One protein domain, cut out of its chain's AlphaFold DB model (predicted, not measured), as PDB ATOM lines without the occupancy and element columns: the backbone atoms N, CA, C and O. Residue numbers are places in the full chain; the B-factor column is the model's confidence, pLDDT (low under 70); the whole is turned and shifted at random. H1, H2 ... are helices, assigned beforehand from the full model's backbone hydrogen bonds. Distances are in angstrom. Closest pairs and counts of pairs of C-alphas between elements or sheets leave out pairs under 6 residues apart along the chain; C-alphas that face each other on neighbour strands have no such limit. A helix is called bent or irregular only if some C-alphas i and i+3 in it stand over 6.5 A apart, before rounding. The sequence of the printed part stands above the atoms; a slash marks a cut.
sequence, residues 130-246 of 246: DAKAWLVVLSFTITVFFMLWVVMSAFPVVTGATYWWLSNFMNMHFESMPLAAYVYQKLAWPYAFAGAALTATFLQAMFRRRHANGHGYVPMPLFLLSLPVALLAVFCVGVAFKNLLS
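This is residues 130 to 246 of the 246 residues of an uncharacterized protein of Achromobacter denitrificans (UniProt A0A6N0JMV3). Three long helices make the body, with H1 between H4 and H5; H4 runs beside H1, while H5 crosses it steeply. Two short helices, H2 and H3, sit at the end of H1 where it finishes, and residues 241 to 246 stick out. The printed part has 117 residues with five named helices, H1 to H5 along the chain, and no named strand: all helix. It is loose, with a radius of gyration of the C-alphas of 17.8 A, and spans 58 by 29 by 18 A.

H1, residues 131 to 154, is the hub and touches four helices. H2, residues 156 to 169, only just touches it, only at the corner, with Met 152 and Val 158 closest, their C-alphas 6.4 A apart. H3, residues 180 to 187, touches H1 at residues 149 to 153 alone; the closest C-alphas, of Ser 153 and Gln 185, are 4.9 A apart. H4, residues 189 to 212, touches H1 at a shallow tilt of 26 degrees, opposite ways; the closest C-alphas, of Phe 145 and Ala 192, are 4.9 A apart. H5, residues 220 to 245, touches H1 at a steep tilt of 47 degrees, the same way; the closest C-alphas, of Ser 139 and Ala 230, are 4.6 A apart. H4 and H5 are apart. Every O i to N i+4 pair is within hydrogen-bond range in H1, H3 and H4, against 8 of 10 in H2 and 20 of 22 in H5.

H1 begins at C-alpha 131 (57.839, 26.752, 212.837) and is 34.3 A long; H4 is 34.1 A. H2 is irregular: C-alphas 158 and 161 are 7.0 A apart. H5, 37.6 A, has a kink of 32 degrees near residue 228 and ends at C-alpha 245 (64.624, 32.229, 182.711).

The farthest C-alphas, of Ser 176 and Gly 214, are 59.1 A apart. The printed part has no cut and no long link. Residues 154 to 187 and 240 to 246 have pLDDT under 70.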
ATOM      1  N   ASP A 130      56.347  22.532 214.922       84.19
ATOM      2  CA  ASP A 130      56.645  23.937 215.202       84.19
ATOM      3  C   ASP A 130      57.328  24.622 213.998       84.19
ATOM      4  O   ASP A 130      57.963  23.963 213.168       84.19
ATOM      5  N   ALA A 131      57.246  25.951 213.910       85.00
ATOM      6  CA  ALA A 131      57.839  26.752 212.837       85.00
ATOM      7  C   ALA A 131      59.354  26.514 212.701       85.00
ATOM      8  O   ALA A 131      59.877  26.411 211.591       85.00
ATOM      9  N   LYS A 132      60.055  26.327 213.828       83.44
ATOM     10  CA  LYS A 132      61.483  25.966 213.842       83.44
ATOM     11  C   LYS A 132      61.745  24.620 213.167       83.44
ATOM     12  O   LYS A 132      62.725  24.476 212.443       83.44
ATOM     13  N   ALA A 133      60.867  23.640 213.379       84.75
ATOM     14  CA  ALA A 133      60.976  22.330 212.747       84.75
ATOM     15  C   ALA A 133      60.705  22.410 211.245       84.75
ATOM     16  O   ALA A 133      61.426  21.790 210.466       84.75
ATOM     17  N   TRP A 134      59.735  23.227 210.831       87.44
ATOM     18  CA  TRP A 134      59.474  23.492 209.417       87.44
ATOM     19  C   TRP A 134      60.650  24.150 208.704       87.44
ATOM     20  O   TRP A 134      60.993  23.716 207.608       87.44
ATOM     21  N   LEU A 135      61.312  25.126 209.333       86.81
ATOM     22  CA  LEU A 135      62.516  25.750 208.777       86.81
ATOM     23  C   LEU A 135      63.595  24.699 208.499       86.81
ATOM     24  O   LEU A 135      64.125  24.634 207.390       86.81
ATOM     25  N   VAL A 136      63.868  23.824 209.473       86.75
ATOM     26  CA  VAL A 136      64.854  22.754 209.294       86.75
ATOM     27  C   VAL A 136      64.420  21.790 208.191       86.75
ATOM     28  O   VAL A 136      65.197  21.541 207.276       86.75
ATOM     29  N   VAL A 137      63.174  21.307 208.197       88.38
ATOM     30  CA  VAL A 137      62.677  20.415 207.136       88.38
ATOM     31  C   VAL A 137      62.859  21.049 205.756       88.38
ATOM     32  O   VAL A 137      63.403  20.400 204.865       88.38
ATOM     33  N   LEU A 138      62.455  22.308 205.574       87.31
ATOM     34  CA  LEU A 138      62.536  22.991 204.282       87.31
ATOM     35  C   LEU A 138      63.979  23.235 203.840       87.31
ATOM     36  O   LEU A 138      64.306  22.934 202.695       87.31
ATOM     37  N   SER A 139      64.853  23.704 204.736       86.69
ATOM     38  CA  SER A 139      66.264  23.969 204.415       86.69
ATOM     39  C   SER A 139      66.964  22.735 203.830       86.69
ATOM     40  O   SER A 139      67.562  22.803 202.754       86.69
ATOM     41  N   PHE A 140      66.811  21.577 204.478       86.06
ATOM     42  CA  PHE A 140      67.391  20.322 204.007       86.06
ATOM     43  C   PHE A 140      66.668  19.776 202.774       86.06
ATOM     44  O   PHE A 140      67.326  19.343 201.833       86.06
ATOM     45  N   THR A 141      65.334  19.825 202.736       87.56
ATOM     46  CA  THR A 141      64.549  19.273 201.617       87.56
ATOM     47  C   THR A 141      64.842  19.996 200.305       87.56
ATOM     48  O   THR A 141      65.069  19.346 199.286       87.56
ATOM     49  N   ILE A 142      64.878  21.332 200.326       85.88
ATOM     50  CA  ILE A 142      65.170  22.146 199.140       85.88
ATOM     51  C   ILE A 142      66.601  21.876 198.667       85.88
ATOM     52  O   ILE A 142      66.828  21.639 197.484       85.88
ATOM     53  N   THR A 143      67.564  21.835 199.588       84.81
ATOM     54  CA  THR A 143      68.960  21.535 199.244       84.81
ATOM     55  C   THR A 143      69.109  20.150 198.621       84.81
ATOM     56  O   THR A 143      69.759  20.013 197.589       84.81
ATOM     57  N   VAL A 144      68.478  19.126 199.207       85.50
ATOM     58  CA  VAL A 144      68.498  17.759 198.671       85.50
ATOM     59  C   VAL A 144      67.867  17.707 197.285       85.50
ATOM     60  O   VAL A 144      68.432  17.066 196.404       85.50
ATOM     61  N   PHE A 145      66.754  18.414 197.059       86.88
ATOM     62  CA  PHE A 145      66.147  18.521 195.733       86.88
ATOM     63  C   PHE A 145      67.148  19.056 194.704       86.88
ATOM     64  O   PHE A 145      67.377  18.411 193.683       86.88
ATOM     65  N   PHE A 146      67.781  20.201 194.977       82.75
ATOM     66  CA  PHE A 146      68.709  20.819 194.027       82.75
ATOM     67  C   PHE A 146      69.995  20.014 193.846       82.75
ATOM     68  O   PHE A 146      70.448  19.869 192.714       82.75
ATOM     69  N   MET A 147      70.559  19.442 194.912       80.81
ATOM     70  CA  MET A 147      71.724  18.563 194.791       80.81
ATOM     71  C   MET A 147      71.402  17.320 193.964       80.81
ATOM     72  O   MET A 147      72.148  17.011 193.039       80.81
ATOM     73  N   LEU A 148      70.291  16.631 194.247       81.06
ATOM     74  CA  LEU A 148      69.875  15.467 193.461       81.06
ATOM     75  C   LEU A 148      69.608  15.851 192.014       81.06
ATOM     76  O   LEU A 148      70.049  15.150 191.112       81.06
ATOM     77  N   TRP A 149      68.941  16.978 191.776       81.12
ATOM     78  CA  TRP A 149      68.690  17.451 190.425       81.12
ATOM     79  C   TRP A 149      69.991  17.717 189.660       81.12
ATOM     80  O   TRP A 149      70.132  17.236 188.537       81.12
ATOM     81  N   VAL A 150      70.962  18.413 190.262       76.00
ATOM     82  CA  VAL A 150      72.269  18.692 189.641       76.00
ATOM     83  C   VAL A 150      73.041  17.401 189.390       76.00
ATOM     84  O   VAL A 150      73.517  17.193 188.278       76.00
ATOM     85  N   VAL A 151      73.124  16.507 190.378       75.38
ATOM     86  CA  VAL A 151      73.817  15.217 190.243       75.38
ATOM     87  C   VAL A 151      73.173  14.379 189.139       75.38
ATOM     88  O   VAL A 151      73.868  13.899 188.253       75.38
ATOM     89  N   MET A 152      71.851  14.244 189.117       72.56
ATOM     90  CA  MET A 152      71.167  13.436 188.101       72.56
ATOM     91  C   MET A 152      71.172  14.075 186.710       72.56
ATOM     92  O   MET A 152      71.120  13.359 185.714       72.56
ATOM     93  N   SER A 153      71.267  15.404 186.632       70.06
ATOM     94  CA  SER A 153      71.452  16.118 185.365       70.06
ATOM     95  C   SER A 153      72.888  16.003 184.842       70.06
ATOM     96  O   SER A 153      73.092  15.964 183.634       70.06
ATOM     97  N   ALA A 154      73.881  15.944 185.736       68.12
ATOM     98  CA  ALA A 154      75.298  15.808 185.393       68.12
ATOM     99  C   ALA A 154      75.711  14.355 185.104       68.12
ATOM    100  O   ALA A 154      76.638  14.123 184.332       68.12
ATOM    101  N   PHE A 155      75.020  13.379 185.699       66.31
ATOM    102  CA  PHE A 155      75.273  11.949 185.530       66.31
ATOM    103  C   PHE A 155      74.074  11.262 184.858       66.31
ATOM    104  O   PHE A 155      73.289  10.576 185.526       66.31
ATOM    105  N   PRO A 156      73.942  11.384 183.522       60.41
ATOM    106  CA  PRO A 156      72.810  10.847 182.770       60.41
ATOM    107  C   PRO A 156      72.722   9.317 182.794       60.41
ATOM    108  O   PRO A 156      71.723   8.764 182.364       60.41
ATOM    109  N   VAL A 157      73.713   8.608 183.346       58.59
ATOM    110  CA  VAL A 157      73.650   7.151 183.561       58.59
ATOM    111  C   VAL A 157      72.452   6.768 184.440       58.59
ATOM    112  O   VAL A 157      71.814   5.748 184.198       58.59
ATOM    113  N   VAL A 158      72.100   7.600 185.427       56.81
ATOM    114  CA  VAL A 158      70.998   7.303 186.360       56.81
ATOM    115  C   VAL A 158      69.629   7.568 185.728       56.81
ATOM    116  O   VAL A 158      68.675   6.839 185.985       56.81
ATOM    117  N   THR A 159      69.525   8.583 184.869       62.19
ATOM    118  CA  THR A 159      68.317   8.882 184.081       62.19
ATOM    119  C   THR A 159      68.288   8.134 182.742       62.19
ATOM    120  O   THR A 159      67.286   8.180 182.032       62.19
ATOM    121  N   GLY A 160      69.355   7.399 182.416       61.38
ATOM    122  CA  GLY A 160      69.607   6.777 181.120       61.38
ATOM    123  C   GLY A 160      68.642   5.650 180.783       61.38
ATOM    124  O   GLY A 160      68.228   5.541 179.637       61.38
ATOM    125  N   ALA A 161      68.205   4.865 181.770       63.25
ATOM    126  CA  ALA A 161      67.170   3.849 181.558       63.25
ATOM    127  C   ALA A 161      65.824   4.486 181.169       63.25
ATOM    128  O   ALA A 161      65.145   4.017 180.261       63.25
ATOM    129  N   THR A 162      65.468   5.597 181.817       64.56
ATOM    130  CA  THR A 162      64.241   6.362 181.548       64.56
ATOM    131  C   THR A 162      64.315   7.072 180.207       64.56
ATOM    132  O   THR A 162      63.346   7.083 179.458       64.56
ATOM    133  N   TYR A 163      65.484   7.624 179.883       62.22
ATOM    134  CA  TYR A 163      65.771   8.215 178.585       62.22
ATOM    135  C   TYR A 163      65.706   7.182 177.459       62.22
ATOM    136  O   TYR A 163      65.011   7.401 176.476       62.22
ATOM    137  N   TRP A 164      66.378   6.040 177.617       62.16
ATOM    138  CA  TRP A 164      66.349   4.936 176.660       62.16
ATOM    139  C   TRP A 164      64.922   4.438 176.453       62.16
ATOM    140  O   TRP A 164      64.511   4.211 175.318       62.16
ATOM    141  N   TRP A 165      64.150   4.329 177.534       62.56
ATOM    142  CA  TRP A 165      62.750   3.942 177.472       62.56
ATOM    143  C   TRP A 165      61.910   4.967 176.698       62.56
ATOM    144  O   TRP A 165      61.229   4.595 175.748       62.56
ATOM    145  N   LEU A 166      62.007   6.262 177.010       63.81
ATOM    146  CA  LEU A 166      61.290   7.295 176.256       63.81
ATOM    147  C   LEU A 166      61.765   7.367 174.789       63.81
ATOM    148  O   LEU A 166      60.953   7.503 173.883       63.81
ATOM    149  N   SER A 167      63.061   7.217 174.522       61.34
ATOM    150  CA  SER A 167      63.608   7.313 173.166       61.34
ATOM    151  C   SER A 167      63.189   6.146 172.275       61.34
ATOM    152  O   SER A 167      62.836   6.361 171.117       61.34
ATOM    153  N   ASN A 168      63.208   4.918 172.804       58.28
ATOM    154  CA  ASN A 168      62.934   3.709 172.022       58.28
ATOM    155  C   ASN A 168      61.465   3.283 172.062       58.28
ATOM    156  O   ASN A 168      60.970   2.727 171.090       58.28
ATOM    157  N   PHE A 169      60.763   3.529 173.170       52.81
ATOM    158  CA  PHE A 169      59.381   3.084 173.348       52.81
ATOM    159  C   PHE A 169      58.360   4.163 172.967       52.81
ATOM    160  O   PHE A 169      57.286   3.838 172.476       52.81
ATOM    161  N   MET A 170      58.697   5.445 173.150       52.97
ATOM    162  CA  MET A 170      57.829   6.572 172.764       52.97
ATOM    163  C   MET A 170      58.219   7.194 171.421       52.97
ATOM    164  O   MET A 170      57.639   8.206 171.030       52.97
ATOM    165  N   ASN A 171      59.236   6.640 170.752       56.34
ATOM    166  CA  ASN A 171      59.832   7.181 169.530       56.34
ATOM    167  C   ASN A 171      60.232   8.668 169.642       56.34
ATOM    168  O   ASN A 171      60.311   9.400 168.656       56.34
ATOM    169  N   MET A 172      60.471   9.143 170.867       54.59
ATOM    170  CA  MET A 172      60.918  10.501 171.136       54.59
ATOM    171  C   MET A 172      62.421  10.533 170.879       54.59
ATOM    172  O   MET A 172      63.208  10.333 171.793       54.59
ATOM    173  N   HIS A 173      62.845  10.698 169.629       57.53
ATOM    174  CA  HIS A 173      64.264  10.780 169.264       57.53
ATOM    175  C   HIS A 173      64.919  12.041 169.860       57.53
ATOM    176  O   HIS A 173      65.162  13.026 169.174       57.53
ATOM    177  N   PHE A 174      65.196  12.050 171.162       56.84
ATOM    178  CA  PHE A 174      65.723  13.227 171.854       56.84
ATOM    179  C   PHE A 174      67.144  13.590 171.413       56.84
ATOM    180  O   PHE A 174      67.543  14.739 171.577       56.84
ATOM    181  N   GLU A 175      67.885  12.647 170.821       55.75
ATOM    182  CA  GLU A 175      69.214  12.879 170.239       55.75
ATOM    183  C   GLU A 175      69.172  13.829 169.038       55.75
ATOM    184  O   GLU A 175      70.149  14.527 168.779       55.75
ATOM    185  N   SER A 176      68.039  13.900 168.328       54.50
ATOM    186  CA  SER A 176      67.844  14.825 167.208       54.50
ATOM    187  C   SER A 176      67.224  16.159 167.631       54.50
ATOM    188  O   SER A 176      67.112  17.071 166.810       54.50
ATOM    189  N   MET A 177      66.844  16.315 168.907       53.50
ATOM    190  CA  MET A 177      66.339  17.586 169.414       53.50
ATOM    191  C   MET A 177      67.510  18.527 169.741       53.50
ATOM    192  O   MET A 177      68.405  18.142 170.495       53.50
ATOM    193  N   PRO A 178      67.476  19.801 169.303       45.78
ATOM    194  CA  PRO A 178      68.537  20.789 169.564       45.78
ATOM    195  C   PRO A 178      68.745  21.127 171.059       45.78
ATOM    196  O   PRO A 178      69.575  21.959 171.404       45.78
ATOM    197  N   LEU A 179      68.001  20.473 171.957       56.88
ATOM    198  CA  LEU A 179      67.926  20.701 173.398       56.88
ATOM    199  C   LEU A 179      67.999  19.385 174.198       56.88
ATOM    200  O   LEU A 179      67.444  19.296 175.291       56.88
ATOM    201  N   ALA A 180      68.693  18.353 173.707       57.09
ATOM    202  CA  ALA A 180      68.823  17.066 174.407       57.09
ATOM    203  C   ALA A 180      69.223  17.218 175.896       57.09
ATOM    204  O   ALA A 180      68.613  16.609 176.773       57.09
ATOM    205  N   ALA A 181      70.165  18.117 176.213       59.59
ATOM    206  CA  ALA A 181      70.571  18.419 177.593       59.59
ATOM    207  C   ALA A 181      69.425  18.965 178.474       59.59
ATOM    208  O   ALA A 181      69.337  18.639 179.659       59.59
ATOM    209  N   TYR A 182      68.510  19.748 177.899       61.41
ATOM    210  CA  TYR A 182      67.318  20.251 178.587       61.41
ATOM    211  C   TYR A 182      66.338  19.119 178.913       61.41
ATOM    212  O   TYR A 182      65.761  19.084 180.000       61.41
ATOM    213  N   VAL A 183      66.194  18.144 178.013       62.41
ATOM    214  CA  VAL A 183      65.355  16.960 178.244       62.41
ATOM    215  C   VAL A 183      65.903  16.130 179.408       62.41
ATOM    216  O   VAL A 183      65.146  15.788 180.318       62.41
ATOM    217  N   TYR A 184      67.215  15.877 179.450       63.34
ATOM    218  CA  TYR A 184      67.854  15.176 180.572       63.34
ATOM    219  C   TYR A 184      67.672  15.910 181.907       63.34
ATOM    220  O   TYR A 184      67.355  15.283 182.921       63.34
ATOM    221  N   GLN A 185      67.785  17.242 181.911       64.44
ATOM    222  CA  GLN A 185      67.528  18.048 183.108       64.44
ATOM    223  C   GLN A 185      66.085  17.923 183.607       64.44
ATOM    224  O   GLN A 185      65.856  17.879 184.817       64.44
ATOM    225  N   LYS A 186      65.101  17.858 182.705       67.94
ATOM    226  CA  LYS A 186      63.687  17.688 183.076       67.94
ATOM    227  C   LYS A 186      63.375  16.260 183.516       67.94
ATOM    228  O   LYS A 186      62.585  16.075 184.439       67.94
ATOM    229  N   LEU A 187      64.044  15.261 182.942       69.06
ATOM    230  CA  LEU A 187      63.925  13.859 183.352       69.06
ATOM    231  C   LEU A 187      64.440  13.594 184.766       69.06
ATOM    232  O   LEU A 187      63.991  12.653 185.413       69.06
ATOM    233  N   ALA A 188      65.339  14.434 185.271       71.31
ATOM    234  CA  ALA A 188      65.819  14.357 186.644       71.31
ATOM    235  C   ALA A 188      64.792  14.863 187.683       71.31
ATOM    236  O   ALA A 188      64.898  14.519 188.861       71.31
ATOM    237  N   TRP A 189      63.780  15.646 187.283       74.31
ATOM    238  CA  TRP A 189      62.826  16.261 188.218       74.31
ATOM    239  C   TRP A 189      62.010  15.248 189.034       74.31
ATOM    240  O   TRP A 189      61.975  15.401 190.255       74.31
ATOM    241  N   PRO A 190      61.388  14.204 188.446       73.38
ATOM    242  CA  PRO A 190      60.611  13.229 189.215       73.38
ATOM    243  C   PRO A 190      61.431  12.542 190.314       73.38
ATOM    244  O   PRO A 190      60.942  12.335 191.424       73.38
ATOM    245  N   TYR A 191      62.702  12.248 190.039       74.69
ATOM    246  CA  TYR A 191      63.615  11.637 191.004       74.69
ATOM    247  C   TYR A 191      64.049  12.615 192.098       74.69
ATOM    248  O   TYR A 191      64.079  12.251 193.276       74.69
ATOM    249  N   ALA A 192      64.328  13.870 191.736       79.94
ATOM    250  CA  ALA A 192      64.624  14.922 192.703       79.94
ATOM    251  C   ALA A 192      63.427  15.174 193.638       79.94
ATOM    252  O   ALA A 192      63.604  15.258 194.855       79.94
ATOM    253  N   PHE A 193      62.199  15.206 193.102       81.69
ATOM    254  CA  PHE A 193      60.969  15.299 193.896       81.69
ATOM    255  C   PHE A 193      60.779  14.087 194.814       81.69
ATOM    256  O   PHE A 193      60.437  14.262 195.984       81.69
ATOM    257  N   ALA A 194      61.048  12.873 194.327       75.69
ATOM    258  CA  ALA A 194      60.994  11.658 195.135       75.69
ATOM    259  C   ALA A 194      61.969  11.712 196.324       75.69
ATOM    260  O   ALA A 194      61.570  11.487 197.469       75.69
ATOM    261  N   GLY A 195      63.234  12.067 196.079       78.31
ATOM    262  CA  GLY A 195      64.248  12.188 197.130       78.31
ATOM    263  C   GLY A 195      63.931  13.292 198.143       78.31
ATOM    264  O   GLY A 195      64.084  13.098 199.354       78.31
ATOM    265  N   ALA A 196      63.411  14.425 197.670       86.12
ATOM    266  CA  ALA A 196      62.941  15.510 198.524       86.12
ATOM    267  C   ALA A 196      61.772  15.063 199.420       86.12
ATOM    268  O   ALA A 196      61.806  15.281 200.632       86.12
ATOM    269  N   ALA A 197      60.776  14.369 198.862       80.50
ATOM    270  CA  ALA A 197      59.627  13.864 199.611       80.50
ATOM    271  C   ALA A 197      60.033  12.852 200.697       80.50
ATOM    272  O   ALA A 197      59.525  12.913 201.821       80.50
ATOM    273  N   LEU A 198      60.978  11.958 200.393       81.38
ATOM    274  CA  LEU A 198      61.530  11.002 201.359       81.38
ATOM    275  C   LEU A 198      62.266  11.714 202.499       81.38
ATOM    276  O   LEU A 198      62.035  11.413 203.671       81.38
ATOM    277  N   THR A 199      63.099  12.701 202.163       84.25
ATOM    278  CA  THR A 199      63.855  13.502 203.138       84.25
ATOM    279  C   THR A 199      62.920  14.287 204.054       84.25
ATOM    280  O   THR A 199      63.053  14.225 205.279       84.25
ATOM    281  N   ALA A 200      61.929  14.973 203.477       87.25
ATOM    282  CA  ALA A 200      60.932  15.720 204.230       87.25
ATOM    283  C   ALA A 200      60.159  14.802 205.179       87.25
ATOM    284  O   ALA A 200      60.073  15.079 206.375       87.25
ATOM    285  N   THR A 201      59.659  13.672 204.673       83.06
ATOM    286  CA  THR A 201      58.888  12.717 205.478       83.06
ATOM    287  C   THR A 201      59.725  12.136 206.615       83.06
ATOM    288  O   THR A 201      59.240  12.027 207.741       83.06
ATOM    289  N   PHE A 202      60.992  11.804 206.356       84.12
ATOM    290  CA  PHE A 202      61.914  11.313 207.376       84.12
ATOM    291  C   PHE A 202      62.130  12.331 208.499       84.12
ATOM    292  O   PHE A 202      61.944  12.001 209.672       84.12
ATOM    293  N   LEU A 203      62.486  13.572 208.149       86.38
ATOM    294  CA  LEU A 203      62.748  14.637 209.121       86.38
ATOM    295  C   LEU A 203      61.490  14.983 209.921       86.38
ATOM    296  O   LEU A 203      61.544  15.062 211.148       86.38
ATOM    297  N   GLN A 204      60.343  15.110 209.250       88.00
ATOM    298  CA  GLN A 204      59.057  15.342 209.908       88.00
ATOM    299  C   GLN A 204      58.726  14.221 210.897       88.00
ATOM    300  O   GLN A 204      58.347  14.498 212.036       88.00
ATOM    301  N   ALA A 205      58.891  12.956 210.499       84.00
ATOM    302  CA  ALA A 205      58.631  11.821 211.376       84.00
ATOM    303  C   ALA A 205      59.601  11.789 212.572       84.00
ATOM    304  O   ALA A 205      59.171  11.568 213.705       84.00
ATOM    305  N   MET A 206      60.889  12.074 212.355       84.81
ATOM    306  CA  MET A 206      61.895  12.126 213.420       84.81
ATOM    307  C   MET A 206      61.586  13.225 214.447       84.81
ATOM    308  O   MET A 206      61.587  12.956 215.650       84.81
ATOM    309  N   PHE A 207      61.276  14.444 213.996       87.69
ATOM    310  CA  PHE A 207      60.963  15.573 214.881       87.69
ATOM    311  C   PHE A 207      59.667  15.350 215.659       87.69
ATOM    312  O   PHE A 207      59.608  15.638 216.856       87.69
ATOM    313  N   ARG A 208      58.653  14.761 215.019       85.31
ATOM    314  CA  ARG A 208      57.399  14.376 215.681       85.31
ATOM    315  C   ARG A 208      57.631  13.321 216.761       85.31
ATOM    316  O   ARG A 208      57.146  13.493 217.877       85.31
ATOM    317  N   ARG A 209      58.410  12.271 216.474       84.44
ATOM    318  CA  ARG A 209      58.777  11.246 217.469       84.44
ATOM    319  C   ARG A 209      59.529  11.860 218.649       84.44
ATOM    320  O   ARG A 209      59.235  11.550 219.798       84.44
ATOM    321  N   ARG A 210      60.484  12.749 218.374       83.06
ATOM    322  CA  ARG A 210      61.272  13.433 219.405       83.06
ATOM    323  C   ARG A 210      60.392  14.280 220.326       83.06
ATOM    324  O   ARG A 210      60.539  14.189 221.541       83.06
ATOM    325  N   HIS A 211      59.451  15.028 219.753       84.44
ATOM    326  CA  HIS A 211      58.477  15.796 220.524       84.44
ATOM    327  C   HIS A 211      57.542  14.912 221.352       84.44
ATOM    328  O   HIS A 211      57.302  15.198 222.521       84.44
ATOM    329  N   ALA A 212      57.061  13.802 220.783       82.50
ATOM    330  CA  ALA A 212      56.253  12.829 221.520       82.50
ATOM    331  C   ALA A 212      57.006  12.225 222.721       82.50
ATOM    332  O   ALA A 212      56.395  11.926 223.739       82.50
ATOM    333  N   ASN A 213      58.336  12.127 222.640       84.56
ATOM    334  CA  ASN A 213      59.201  11.692 223.736       84.56
ATOM    335  C   ASN A 213      59.544  12.816 224.740       84.56
ATOM    336  O   ASN A 213      60.512  12.683 225.485       84.56
ATOM    337  N   GLY A 214      58.838  13.952 224.729       81.00
ATOM    338  CA  GLY A 214      59.030  15.055 225.683       81.00
ATOM    339  C   GLY A 214      60.246  15.951 225.423       81.00
ATOM    340  O   GLY A 214      60.571  16.801 226.248       81.00
ATOM    341  N   HIS A 215      60.930  15.788 224.288       84.06
ATOM    342  CA  HIS A 215      62.071  16.626 223.912       84.06
ATOM    343  C   HIS A 215      61.634  17.739 222.947       84.06
ATOM    344  O   HIS A 215      60.632  17.615 222.251       84.06
ATOM    345  N   GLY A 216      62.416  18.816 222.821       80.19
ATOM    346  CA  GLY A 216      62.179  19.810 221.763       80.19
ATOM    347  C   GLY A 216      62.195  19.175 220.361       80.19
ATOM    348  O   GLY A 216      62.991  18.263 220.115       80.19
ATOM    349  N   TYR A 217      61.339  19.663 219.449       80.06
ATOM    350  CA  TYR A 217      61.154  19.114 218.092       80.06
ATOM    351  C   TYR A 217      62.470  18.900 217.336       80.06
ATOM    352  O   TYR A 217      62.670  17.857 216.720       80.06
ATOM    353  N   VAL A 218      63.369  19.884 217.395       83.25
ATOM    354  CA  VAL A 218      64.625  19.891 216.642       83.25
ATOM    355  C   VAL A 218      65.802  19.833 217.617       83.25
ATOM    356  O   VAL A 218      65.852  20.630 218.555       83.25
ATOM    357  N   PRO A 219      66.773  18.926 217.424       84.31
ATOM    358  CA  PRO A 219      68.013  18.964 218.187       84.31
ATOM    359  C   PRO A 219      68.871  20.166 217.756       84.31
ATOM    360  O   PRO A 219      69.012  20.445 216.566       84.31
ATOM    361  N   MET A 220      69.481  20.854 218.725       81.88
ATOM    362  CA  MET A 220      70.228  22.100 218.498       81.88
ATOM    363  C   MET A 220      71.293  22.019 217.381       81.88
ATOM    364  O   MET A 220      71.351  22.946 216.574       81.88
ATOM    365  N   PRO A 221      72.074  20.925 217.234       83.88
ATOM    366  CA  PRO A 221      73.027  20.804 216.129       83.88
ATOM    367  C   PRO A 221      72.371  20.860 214.741       83.88
ATOM    368  O   PRO A 221      72.888  21.524 213.850       83.88
ATOM    369  N   LEU A 222      71.206  20.223 214.559       82.31
ATOM    370  CA  LEU A 222      70.469  20.257 213.287       82.31
ATOM    371  C   LEU A 222      69.890  21.642 213.005       82.31
ATOM    372  O   LEU A 222      69.851  22.064 211.853       82.31
ATOM    373  N   PHE A 223      69.471  22.364 214.045       84.06
ATOM    374  CA  PHE A 223      69.022  23.745 213.896       84.06
ATOM    375  C   PHE A 223      70.172  24.668 213.470       84.06
ATOM    376  O   PHE A 223      70.021  25.431 212.521       84.06
ATOM    377  N   LEU A 224      71.344  24.557 214.096       83.38
ATOM    378  CA  LEU A 224      72.514  25.354 213.713       83.38
ATOM    379  C   LEU A 224      72.972  25.047 212.283       83.38
ATOM    380  O   LEU A 224      73.268  25.967 211.527       83.38
ATOM    381  N   LEU A 225      72.962  23.771 211.889       85.12
ATOM    382  CA  LEU A 225      73.345  23.338 210.543       85.12
ATOM    383  C   LEU A 225      72.303  23.733 209.483       85.12
ATOM    384  O   LEU A 225      72.648  23.923 208.321       85.12
ATOM    385  N   SER A 226      71.044  23.939 209.881       83.81
ATOM    386  CA  SER A 226      69.986  24.393 208.971       83.81
ATOM    387  C   SER A 226      70.225  25.800 208.417       83.81
ATOM    388  O   SER A 226      69.789  26.084 207.309       83.81
ATOM    389  N   LEU A 227      70.949  26.667 209.134       84.19
ATOM    390  CA  LEU A 227      71.227  28.043 208.703       84.19
ATOM    391  C   LEU A 227      72.156  28.119 207.474       84.19
ATOM    392  O   LEU A 227      71.742  28.703 206.470       84.19
ATOM    393  N   PRO A 228      73.367  27.520 207.475       85.25
ATOM    394  CA  PRO A 228      74.204  27.491 206.276       85.25
ATOM    395  C   PRO A 228      73.550  26.690 205.144       85.25
ATOM    396  O   PRO A 228      73.675  27.065 203.980       85.25
ATOM    397  N   VAL A 229      72.791  25.635 205.464       83.75
ATOM    398  CA  VAL A 229      72.039  24.861 204.466       83.75
ATOM    399  C   VAL A 229      70.906  25.688 203.849       83.75
ATOM    400  O   VAL A 229      70.686  25.606 202.647       83.75
ATOM    401  N   ALA A 230      70.219  26.534 204.615       81.81
ATOM    402  CA  ALA A 230      69.206  27.443 204.087       81.81
ATOM    403  C   ALA A 230      69.824  28.495 203.156       81.81
ATOM    404  O   ALA A 230      69.255  28.780 202.105       81.81
ATOM    405  N   LEU A 231      71.003  29.030 203.491       83.56
ATOM    406  CA  LEU A 231      71.736  29.938 202.602       83.56
ATOM    407  C   LEU A 231      72.140  29.243 201.298       83.56
ATOM    408  O   LEU A 231      71.948  29.807 200.221       83.56
ATOM    409  N   LEU A 232      72.627  28.002 201.382       81.94
ATOM    410  CA  LEU A 232      72.923  27.183 200.208       81.94
ATOM    411  C   LEU A 232      71.659  26.921 199.378       81.94
ATOM    412  O   LEU A 232      71.693  27.067 198.162       81.94
ATOM    413  N   ALA A 233      70.534  26.597 200.019       78.06
ATOM    414  CA  ALA A 233      69.252  26.398 199.353       78.06
ATOM    415  C   ALA A 233      68.817  27.654 198.588       78.06
ATOM    416  O   ALA A 233      68.447  27.557 197.422       78.06
ATOM    417  N   VAL A 234      68.907  28.834 199.211       80.62
ATOM    418  CA  VAL A 234      68.594  30.121 198.567       80.62
ATOM    419  C   VAL A 234      69.522  30.378 197.382       80.62
ATOM    420  O   VAL A 234      69.051  30.779 196.319       80.62
ATOM    421  N   PHE A 235      70.819  30.095 197.523       80.69
ATOM    422  CA  PHE A 235      71.774  30.207 196.424       80.69
ATOM    423  C   PHE A 235      71.428  29.256 195.268       80.69
ATOM    424  O   PHE A 235      71.344  29.689 194.120       80.69
ATOM    425  N   CYS A 236      71.151  27.983 195.558       71.56
ATOM    426  CA  CYS A 236      70.759  26.988 194.561       71.56
ATOM    427  C   CYS A 236      69.454  27.363 193.848       71.56
ATOM    428  O   CYS A 236      69.385  27.266 192.625       71.56
ATOM    429  N   VAL A 237      68.447  27.843 194.586       72.00
ATOM    430  CA  VAL A 237      67.192  28.358 194.020       72.00
ATOM    431  C   VAL A 237      67.472  29.557 193.115       72.00
ATOM    432  O   VAL A 237      66.963  29.598 191.999       72.00
ATOM    433  N   GLY A 238      68.303  30.504 193.558       72.56
ATOM    434  CA  GLY A 238      68.659  31.695 192.784       72.56
ATOM    435  C   GLY A 238      69.370  31.364 191.471       72.56
ATOM    436  O   GLY A 238      69.008  31.893 190.420       72.56
ATOM    437  N   VAL A 239      70.333  30.440 191.504       70.50
ATOM    438  CA  VAL A 239      71.033  29.959 190.301       70.50
ATOM    439  C   VAL A 239      70.074  29.212 189.371       70.50
ATOM    440  O   VAL A 239      70.080  29.448 188.165       70.50
ATOM    441  N   ALA A 240      69.210  28.352 189.914       65.56
ATOM    442  CA  ALA A 240      68.247  27.597 189.120       65.56
ATOM    443  C   ALA A 240      67.195  28.494 188.454       65.56
ATOM    444  O   ALA A 240      66.895  28.294 187.282       65.56
ATOM    445  N   PHE A 241      66.666  29.499 189.161       65.38
ATOM    446  CA  PHE A 241      65.734  30.475 188.589       65.38
ATOM    447  C   PHE A 241      66.378  31.277 187.460       65.38
ATOM    448  O   PHE A 241      65.750  31.478 186.425       65.38
ATOM    449  N   LYS A 242      67.639  31.688 187.631       61.88
ATOM    450  CA  LYS A 242      68.385  32.396 186.588       61.88
ATOM    451  C   LYS A 242      68.567  31.534 185.335       61.88
ATOM    452  O   LYS A 242      68.347  32.037 184.243       61.88
ATOM    453  N   ASN A 243      68.891  30.250 185.499       58.88
ATOM    454  CA  ASN A 243      69.063  29.310 184.385       58.88
ATOM    455  C   ASN A 243      67.739  28.839 183.750       58.88
ATOM    456  O   ASN A 243      67.750  28.350 182.629       58.88
ATOM    457  N   LEU A 244      66.608  28.925 184.459       51.00
ATOM    458  CA  LEU A 244      65.276  28.608 183.920       51.00
ATOM    459  C   LEU A 244      64.664  29.763 183.113       51.00
ATOM    460  O   LEU A 244      63.759  29.515 182.320       51.00
ATOM    461  N   LEU A 245      65.109  31.002 183.358       42.69
ATOM    462  CA  LEU A 245      64.624  32.229 182.711       42.69
ATOM    463  C   LEU A 245      65.544  32.739 181.583       42.69
ATOM    464  O   LEU A 245      65.153  33.674 180.886       42.69
ATOM    465  N   SER A 246      66.744  32.168 181.432       40.16
ATOM    466  CA  SER A 246      67.692  32.435 180.336       40.16
ATOM    467  C   SER A 246      67.542  31.425 179.209       40.16
ATOM    468  O   SER A 246      67.578  31.848 178.039       40.16
TER     469      SER A 246